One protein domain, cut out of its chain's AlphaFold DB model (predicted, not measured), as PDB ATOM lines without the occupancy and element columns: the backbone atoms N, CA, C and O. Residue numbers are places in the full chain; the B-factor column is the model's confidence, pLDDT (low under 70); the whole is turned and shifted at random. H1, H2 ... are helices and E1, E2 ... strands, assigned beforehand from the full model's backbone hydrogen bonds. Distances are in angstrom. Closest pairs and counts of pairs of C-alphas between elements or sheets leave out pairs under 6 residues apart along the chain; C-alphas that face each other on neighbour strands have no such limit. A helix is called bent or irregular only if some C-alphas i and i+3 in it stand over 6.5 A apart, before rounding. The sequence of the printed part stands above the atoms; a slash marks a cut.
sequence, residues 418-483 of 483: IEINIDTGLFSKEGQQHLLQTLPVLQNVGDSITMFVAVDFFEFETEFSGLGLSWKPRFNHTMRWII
ATOM      1  N   ILE A 418      42.645  12.062 306.947       86.88
ATOM      2  CA  ILE A 418      42.681  11.964 308.404       86.88
ATOM      3  C   ILE A 418      41.278  12.218 308.930       86.88
ATOM      4  O   ILE A 418      40.629  13.197 308.563       86.88
ATOM      5  N   GLU A 419      40.818  11.325 309.799       90.81
ATOM      6  CA  GLU A 419      39.515  11.411 310.441       90.81
ATOM      7  C   GLU A 419      39.688  11.369 311.956       90.81
ATOM      8  O   GLU A 419      40.311  10.455 312.497       90.81
ATOM      9  N   ILE A 420      39.133  12.368 312.638       90.12
ATOM     10  CA  ILE A 420      39.112  12.451 314.095       90.12
ATOM     11  C   ILE A 420      37.668  12.279 314.547       90.12
ATOM     12  O   ILE A 420      36.803  13.106 314.256       90.12
ATOM     13  N   ASN A 421      37.414  11.196 315.279       91.75
ATOM     14  CA  ASN A 421      36.121  10.931 315.891       91.75
ATOM     15  C   ASN A 421      36.170  11.255 317.389       91.75
ATOM     16  O   ASN A 421      36.923  10.640 318.146       91.75
ATOM     17  N   ILE A 422      35.349  12.213 317.807       90.94
ATOM     18  CA  ILE A 422      35.182  12.627 319.198       90.94
ATOM     19  C   ILE A 422      33.850  12.064 319.688       90.94
ATOM     20  O   ILE A 422      32.778  12.609 319.416       90.94
ATOM     21  N   ASP A 423      33.933  10.967 320.432       89.12
ATOM     22  CA  ASP A 423      32.765  10.268 320.963       89.12
ATOM     23  C   ASP A 423      32.273  10.926 322.265       89.12
ATOM     24  O   ASP A 423      31.223  11.575 322.295       89.12
ATOM     25  N   THR A 424      33.063  10.851 323.343       90.50
ATOM     26  CA  THR A 424      32.671  11.367 324.665       90.50
ATOM     27  C   THR A 424      33.830  11.998 325.439       90.50
ATOM     28  O   THR A 424      34.993  11.675 325.212       90.50
ATOM     29  N   GLY A 425      33.507  12.898 326.372       86.44
ATOM     30  CA  GLY A 425      34.445  13.440 327.360       86.44
ATOM     31  C   GLY A 425      34.146  12.916 328.765       86.44
ATOM     32  O   GLY A 425      32.982  12.804 329.158       86.44
ATOM     33  N   LEU A 426      35.186  12.612 329.546       87.31
ATOM     34  CA  LEU A 426      35.050  12.178 330.937       87.31
ATOM     35  C   LEU A 426      36.002  12.966 331.839       87.31
ATOM     36  O   LEU A 426      37.207  12.980 331.613       87.31
ATOM     37  N   PHE A 427      35.465  13.555 332.906       85.25
ATOM     38  CA  PHE A 427      36.281  14.135 333.969       85.25
ATOM     39  C   PHE A 427      36.482  13.125 335.100       85.25
ATOM     40  O   PHE A 427      35.531  12.468 335.536       85.25
ATOM     41  N   SER A 428      37.715  13.028 335.599       88.38
ATOM     42  CA  SER A 428      38.001  12.327 336.852       88.38
ATOM     43  C   SER A 428      37.363  13.061 338.034       88.38
ATOM     44  O   SER A 428      37.076  14.259 337.958       88.38
ATOM     45  N   LYS A 429      37.137  12.355 339.147       84.81
ATOM     46  CA  LYS A 429      36.525  12.954 340.345       84.81
ATOM     47  C   LYS A 429      37.395  14.081 340.903       84.81
ATOM     48  O   LYS A 429      36.879  15.114 341.317       84.81
ATOM     49  N   GLU A 430      38.707  13.896 340.851       87.88
ATOM     50  CA  GLU A 430      39.720  14.862 341.265       87.88
ATOM     51  C   GLU A 430      39.709  16.086 340.340       87.88
ATOM     52  O   GLU A 430      39.699  17.223 340.811       87.88
ATOM     53  N   GLY A 431      39.618  15.868 339.022       85.25
ATOM     54  CA  GLY A 431      39.533  16.941 338.032       85.25
ATOM     55  C   GLY A 431      38.265  17.786 338.181       85.25
ATOM     56  O   GLY A 431      38.335  19.012 338.122       85.25
ATOM     57  N   GLN A 432      37.117  17.154 338.451       85.12
ATOM     58  CA  GLN A 432      35.860  17.860 338.743       85.12
ATOM     59  C   GLN A 432      35.973  18.719 340.007       85.12
ATOM     60  O   GLN A 432      35.578  19.882 339.997       85.12
ATOM     61  N   GLN A 433      36.540  18.172 341.087       83.50
ATOM     62  CA  GLN A 433      36.745  18.912 342.336       83.50
ATOM     63  C   GLN A 433      37.684  20.105 342.144       83.50
ATOM     64  O   GLN A 433      37.389  21.196 342.631       83.50
ATOM     65  N   HIS A 434      38.770  19.927 341.392       87.38
ATOM     66  CA  HIS A 434      39.701  21.007 341.084       87.38
ATOM     67  C   HIS A 434      39.036  22.116 340.251       87.38
ATOM     68  O   HIS A 434      39.198  23.299 340.553       87.38
ATOM     69  N   LEU A 435      38.230  21.756 339.245       84.38
ATOM     70  CA  LEU A 435      37.452  22.709 338.442       84.38
ATOM     71  C   LEU A 435      36.437  23.493 339.286       84.38
ATOM     72  O   LEU A 435      36.316  24.706 339.136       84.38
ATOM     73  N   LEU A 436      35.750  22.831 340.218       83.88
ATOM     74  CA  LEU A 436      34.795  23.468 341.134       83.88
ATOM     75  C   LEU A 436      35.460  24.412 342.154       83.88
ATOM     76  O   LEU A 436      34.826  25.365 342.611       83.88
ATOM     77  N   GLN A 437      36.720  24.159 342.524       83.38
ATOM     78  CA  GLN A 437      37.510  25.034 343.400       83.38
ATOM     79  C   GLN A 437      38.083  26.241 342.649       83.38
ATOM     80  O   GLN A 437      38.076  27.352 343.175       83.38
ATOM     81  N   THR A 438      38.561  26.033 341.421       84.00
ATOM     82  CA  THR A 438      39.149  27.095 340.587       84.00
ATOM     83  C   THR A 438      38.106  27.999 339.937       84.00
ATOM     84  O   THR A 438      38.373  29.181 339.731       84.00
ATOM     85  N   LEU A 439      36.903  27.486 339.658       81.62
ATOM     86  CA  LEU A 439      35.794  28.240 339.072       81.62
ATOM     87  C   LEU A 439      34.545  28.148 339.968       81.62
ATOM     88  O   LEU A 439      33.646  27.344 339.707       81.62
ATOM     89  N   PRO A 440      34.426  29.016 340.995       76.25
ATOM     90  CA  PRO A 440      33.308  29.001 341.946       76.25
ATOM     91  C   PRO A 440      31.927  29.176 341.297       76.25
ATOM     92  O   PRO A 440      30.920  28.738 341.845       76.25
ATOM     93  N   VAL A 441      31.871  29.780 340.103       78.06
ATOM     94  CA  VAL A 441      30.638  29.955 339.315       78.06
ATOM     95  C   VAL A 441      29.998  28.609 338.954       78.06
ATOM     96  O   VAL A 441      28.776  28.526 338.868       78.06
ATOM     97  N   LEU A 442      30.792  27.541 338.813       73.12
ATOM     98  CA  LEU A 442      30.306  26.202 338.468       73.12
ATOM     99  C   LEU A 442      29.664  25.460 339.654       73.12
ATOM    100  O   LEU A 442      28.946  24.488 339.432       73.12
ATOM    101  N   GLN A 443      29.850  25.926 340.897       70.19
ATOM    102  CA  GLN A 443      29.304  25.267 342.098       70.19
ATOM    103  C   GLN A 443      27.767  25.255 342.133       70.19
ATOM    104  O   GLN A 443      27.176  24.345 342.707       70.19
ATOM    105  N   ASN A 444      27.120  26.222 341.473       65.94
ATOM    106  CA  ASN A 444      25.660  26.369 341.455       65.94
ATOM    107  C   ASN A 444      24.999  25.843 340.167       65.94
ATOM    108  O   ASN A 444      23.782  25.933 340.029       65.94
ATOM    109  N   VAL A 445      25.782  25.320 339.215       66.12
ATOM    110  CA  VAL A 445      25.305  24.958 337.862       66.12
ATOM    111  C   VAL A 445      24.828  23.496 337.778       66.12
ATOM    112  O   VAL A 445      24.144  23.118 336.826       66.12
ATOM    113  N   GLY A 446      25.100  22.671 338.795       66.75
ATOM    114  CA  GLY A 446      24.690  21.262 338.815       66.75
ATOM    115  C   GLY A 446      25.209  20.495 337.590       66.75
ATOM    116  O   GLY A 446      26.375  20.628 337.223       66.75
ATOM    117  N   ASP A 447      24.332  19.723 336.938       65.81
ATOM    118  CA  ASP A 447      24.625  19.003 335.685       65.81
ATOM    119  C   ASP A 447      24.409  19.856 334.416       65.81
ATOM    120  O   ASP A 447      24.552  19.358 333.300       65.81
ATOM    121  N   SER A 448      24.082  21.145 334.547       71.06
ATOM    122  CA  SER A 448      23.759  22.028 333.416       71.06
ATOM    123  C   SER A 448      24.997  22.686 332.789       71.06
ATOM    124  O   SER A 448      24.967  23.864 332.427       71.06
ATOM    125  N   ILE A 449      26.103  21.951 332.684       81.69
ATOM    126  CA  ILE A 449      27.323  22.444 332.038       81.69
ATOM    127  C   ILE A 449      27.281  22.102 330.555       81.69
ATOM    128  O   ILE A 449      26.967  20.973 330.183       81.69
ATOM    129  N   THR A 450      27.621  23.081 329.725       87.50
ATOM    130  CA  THR A 450      27.740  22.921 328.277       87.50
ATOM    131  C   THR A 450      29.204  23.028 327.886       87.50
ATOM    132  O   THR A 450      29.890  23.967 328.285       87.50
ATOM    133  N   MET A 451      29.679  22.071 327.101       87.88
ATOM    134  CA  MET A 451      31.064  21.963 326.655       87.88
ATOM    135  C   MET A 451      31.106  21.770 325.142       87.88
ATOM    136  O   MET A 451      30.153  21.278 324.544       87.88
ATOM    137  N   PHE A 452      32.219  22.132 324.524       92.31
ATOM    138  CA  PHE A 452      32.533  21.810 323.136       92.31
ATOM    139  C   PHE A 452      34.036  21.572 323.023       92.31
ATOM    140  O   PHE A 452      34.803  21.986 323.894       92.31
ATOM    141  N   VAL A 453      34.445  20.898 321.958       92.06
ATOM    142  CA  VAL A 453      35.843  20.645 321.624       92.06
ATOM    143  C   VAL A 453      36.167  21.429 320.363       92.06
ATOM    144  O   VAL A 453      35.424  21.354 319.388       92.06
ATOM    145  N   ALA A 454      37.257  22.187 320.392       93.12
ATOM    146  CA  ALA A 454      37.828  22.815 319.209       93.12
ATOM    147  C   ALA A 454      39.060  22.011 318.795       93.12
ATOM    148  O   ALA A 454      39.909  21.722 319.644       93.12
ATOM    149  N   VAL A 455      39.141  21.636 317.524       92.25
ATOM    150  CA  VAL A 455      40.289  20.927 316.960       92.25
ATOM    151  C   VAL A 455      40.930  21.822 315.920       92.25
ATOM    152  O   VAL A 455      40.283  22.242 314.963       92.25
ATOM    153  N   ASP A 456      42.209  22.100 316.132       92.62
ATOM    154  CA  ASP A 456      43.046  22.821 315.187       92.62
ATOM    155  C   ASP A 456      44.028  21.830 314.559       92.62
ATOM    156  O   ASP A 456      44.748  21.125 315.276       92.62
ATOM    157  N   PHE A 457      44.002  21.711 313.232       87.62
ATOM    158  CA  PHE A 457      44.769  20.702 312.510       87.62
ATOM    159  C   PHE A 457      45.452  21.299 311.274       87.62
ATOM    160  O   PHE A 457      44.817  21.609 310.268       87.62
ATOM    161  N   PHE A 458      46.782  21.383 311.336       87.06
ATOM    162  CA  PHE A 458      47.646  21.875 310.259       87.06
ATOM    163  C   PHE A 458      47.273  23.298 309.788       87.06
ATOM    164  O   PHE A 458      47.207  24.204 310.610       87.06
ATOM    165  N   GLU A 459      47.083  23.509 308.483       85.88
ATOM    166  CA  GLU A 459      46.661  24.784 307.877       85.88
ATOM    167  C   GLU A 459      45.148  24.829 307.581       85.88
ATOM    168  O   GLU A 459      44.677  25.718 306.870       85.88
ATOM    169  N   PHE A 460      44.376  23.860 308.084       87.19
ATOM    170  CA  PHE A 460      42.924  23.851 307.920       87.19
ATOM    171  C   PHE A 460      42.240  24.789 308.923       87.19
ATOM    172  O   PHE A 460      42.813  25.179 309.937       87.19
ATOM    173  N   GLU A 461      40.998  25.174 308.625       90.00
ATOM    174  CA  GLU A 461      40.187  25.979 309.541       90.00
ATOM    175  C   GLU A 461      39.862  25.176 310.810       90.00
ATOM    176  O   GLU A 461      39.557  23.984 310.737       90.00
ATOM    177  N   THR A 462      39.924  25.832 311.972       92.25
ATOM    178  CA  THR A 462      39.576  25.212 313.255       92.25
ATOM    179  C   THR A 462      38.129  24.721 313.234       92.25
ATOM    180  O   THR A 462      37.195  25.514 313.086       92.25
ATOM    181  N   GLU A 463      37.931  23.422 313.445       91.81
ATOM    182  CA  GLU A 463      36.602  22.818 313.511       91.81
ATOM    183  C   GLU A 463      36.136  22.670 314.964       91.81
ATOM    184  O   GLU A 463      36.921  22.446 315.890       91.81
ATOM    185  N   PHE A 464      34.824  22.786 315.174       91.81
ATOM    186  CA  PHE A 464      34.201  22.702 316.494       91.81
ATOM    187  C   PHE A 464      33.242  21.521 316.561       91.81
ATOM    188  O   PHE A 464      32.402  21.331 315.681       91.81
ATOM    189  N   SER A 465      33.312  20.760 317.651       90.69
ATOM    190  CA  SER A 465      32.295  19.764 317.959       90.69
ATOM    191  C   SER A 465      30.950  20.436 318.251       90.69
ATOM    192  O   SER A 465      30.877  21.595 318.667       90.69
ATOM    193  N   GLY A 466      29.869  19.659 318.153       87.81
ATOM    194  CA  GLY A 466      28.586  20.055 318.733       87.81
ATOM    195  C   GLY A 466      28.682  20.313 320.244       87.81
ATOM    196  O   GLY A 466      29.647  19.920 320.905       87.81
ATOM    197  N   LEU A 467      27.660  20.968 320.799       89.50
ATOM    198  CA  LEU A 467      27.574  21.240 322.233       89.50
ATOM    199  C   LEU A 467      27.208  19.961 323.001       89.50
ATOM    200  O   LEU A 467      26.125  19.405 322.823       89.50
ATOM    201  N   GLY A 468      28.100  19.527 323.884       86.19
ATOM    202  CA  GLY A 468      27.878  18.443 324.828       86.19
ATOM    203  C   GLY A 468      27.355  18.976 326.159       86.19
ATOM    204  O   GLY A 468      27.931  19.892 326.739       86.19
ATOM    205  N   LEU A 469      26.261  18.399 326.646       84.50
ATOM    206  CA  LEU A 469      25.665  18.749 327.935       84.50
ATOM    207  C   LEU A 469      26.156  17.779 329.016       84.50
ATOM    208  O   LEU A 469      26.354  16.595 328.728       84.50
ATOM    209  N   SER A 470      26.248  18.257 330.257       84.31
ATOM    210  CA  SER A 470      26.699  17.549 331.466       84.31
ATOM    211  C   SER A 470      28.214  17.414 331.645       84.31
ATOM    212  O   SER A 470      29.018  17.741 330.779       84.31
ATOM    213  N   TRP A 471      28.599  16.868 332.801       83.25
ATOM    214  CA  TRP A 471      29.967  16.465 333.137       83.25
ATOM    215  C   TRP A 471      30.477  15.242 332.356       83.25
ATOM    216  O   TRP A 471      31.643  14.868 332.494       83.25
ATOM    217  N   LYS A 472      29.611  14.592 331.570       85.75
ATOM    218  CA  LYS A 472      29.955  13.494 330.655       85.75
ATOM    219  C   LYS A 472      29.396  13.796 329.262       85.75
ATOM    220  O   LYS A 472      28.439  13.141 328.836       85.75
ATOM    221  N   PRO A 473      29.931  14.819 328.575       88.25
ATOM    222  CA  PRO A 473      29.406  15.222 327.283       88.25
ATOM    223  C   PRO A 473      29.579  14.101 326.255       88.25
ATOM    224  O   PRO A 473      30.635  13.468 326.174       88.25
ATOM    225  N   ARG A 474      28.531  13.867 325.461       87.75
ATOM    226  CA  ARG A 474      28.586  13.037 324.253       87.75
ATOM    227  C   ARG A 474      28.551  13.956 323.047       87.75
ATOM    228  O   ARG A 474      27.580  14.689 322.880       87.75
ATOM    229  N   PHE A 475      29.613  13.930 322.259       90.19
ATOM    230  CA  PHE A 475      29.777  14.805 321.106       90.19
ATOM    231  C   PHE A 475      29.374  14.096 319.816       90.19
ATOM    232  O   PHE A 475      28.737  14.724 318.974       90.19
ATOM    233  N   ASN A 476      29.690  12.797 319.696       88.56
ATOM    234  CA  ASN A 476      29.430  11.959 318.519       88.56
ATOM    235  C   ASN A 476      29.742  12.697 317.209       88.56
ATOM    236  O   ASN A 476      28.917  12.742 316.292       88.56
ATOM    237  N   HIS A 477      30.898  13.353 317.168       89.00
ATOM    238  CA  HIS A 477      31.264  14.258 316.093       89.00
ATOM    239  C   HIS A 477      32.505  13.750 315.373       89.00
ATOM    240  O   HIS A 477      33.460  13.302 316.003       89.00
ATOM    241  N   THR A 478      32.489  13.836 314.049       91.25
ATOM    242  CA  THR A 478      33.542  13.300 313.194       91.25
ATOM    243  C   THR A 478      34.016  14.387 312.248       91.25
ATOM    244  O   THR A 478      33.235  14.878 311.435       91.25
ATOM    245  N   MET A 479      35.292  14.733 312.368       90.06
ATOM    246  CA  MET A 479      35.974  15.731 311.548       90.06
ATOM    247  C   MET A 479      36.885  15.005 310.563       90.06
ATOM    248  O   MET A 479      37.553  14.039 310.949       90.06
ATOM    249  N   ARG A 480      36.897  15.415 309.292       90.25
ATOM    250  CA  ARG A 480      37.666  14.734 308.239       90.25
ATOM    251  C   ARG A 480      38.378  15.734 307.340       90.25
ATOM    252  O   ARG A 480      37.727  16.525 306.663       90.25
ATOM    253  N   TRP A 481      39.694  15.578 307.224       89.12
ATOM    254  CA  TRP A 481      40.546  16.357 306.328       89.12
ATOM    255  C   TRP A 481      41.203  15.452 305.294       89.12
ATOM    256  O   TRP A 481      41.613  14.335 305.604       89.12
ATOM    257  N   ILE A 482      41.294  15.930 304.057       84.88
ATOM    258  CA  ILE A 482      42.004  15.252 302.970       84.88
ATOM    259  C   ILE A 482      43.312  16.011 302.753       84.88
ATOM    260  O   ILE A 482      43.273  17.219 302.522       84.88
ATOM    261  N   ILE A 483      44.433  15.299 302.854       75.81
ATOM    262  CA  ILE A 483      45.809  15.807 302.790       75.81
ATOM    263  C   ILE A 483      46.490  15.292 301.525       75.81
ATOM    264  O   ILE A 483      46.350  14.080 301.213       75.81
TER     265      ILE A 483
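AT A GLANCE: This is residues 418 to 483 of the 483 residues of an uncharacterized protein of Batrachochytrium dendrobatidis (strain JEL423) (UniProt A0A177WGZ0). A two-stranded antiparallel ribbon, E1 beside E2, runs along the length of a loose rod, and two short helices, H1 and H2, make a corner at one end of it. From that corner the long stretch of residues 445 to 473 runs back toward the other end as a loop that folds back on itself, its two limbs tied together by short pairings, before E2 begins. The printed part has 66 residues, with two named helices and two named strands in the order E1, H1, H2, E2; the sheet's order is E1 - E2. The class is mixed, helices and strands, with under half of the residues in named elements. The whole is loose, with a radius of gyration of the C-alphas of 14.3 A, and the C-alphas span 44 by 20 by 17 A.

IN THESE COORDINATES: E1, residues 418 to 424, begins at C-alpha 418 at (42.681, 11.964, 308.404) and is 19.1 A long from first to last C-alpha. H1, residues 429 to 438, begins at C-alpha 429 at (36.525, 12.954, 340.345) and is 14.4 A long. H2, residues 440 to 444, is 8.1 A long. It is neither bent nor irregular, but only just: C-alphas 441 and 444 are 6.5 A apart. E2, residues 474 to 482, is 25.3 A long and ends at C-alpha 482 at (42.004, 15.252, 302.970).

HOW THE PARTS SIT: E1 and E2 are antiparallel neighbours, with 175 degrees between their N-to-C directions. C-alphas 419 and 480 face each other at 4.4 A, and so do C-alphas 423 and 476 at 4.5 A. N 420 and O 479, at 2.9 A, and N 422 and O 477, at 2.8 A, are within hydrogen-bond range. H1 and H2 only just touch, and only at the corner by their link, with 3 pairs of C-alphas within 8 A; the closest C-alphas are those of Leu 436 and Gln 443, 5.9 A apart. E1 and H2 are apart, and so are H1 and E2. In H1 every O i to N i+4 pair is within hydrogen-bond range; in H2 it is 0 of 1, with 1 of 2 O i to N i+3 pairs within range. Within the stretch before E2, residues 450 to 451 pair with residues 468 to 469 and residues 454 to 455 with residues 463 to 464, both antiparallel.

THE WHOLE: The two C-alphas farthest apart are those of Asn 444 and Ile 483, 44.9 A, while the first and last printed C-alphas are 7.5 A apart. Residues 437 to 442, of which 440 to 442 belong to H2, stand free. The links E1 to H1 and H1 to H2 are tight; the link H2 to E2, 29 residues, is long. The printed part has no cut and ends at residue 483, the chain's last residue. The mean pLDDT of the printed part is 85.3, and residues 444 to 447 are under 70.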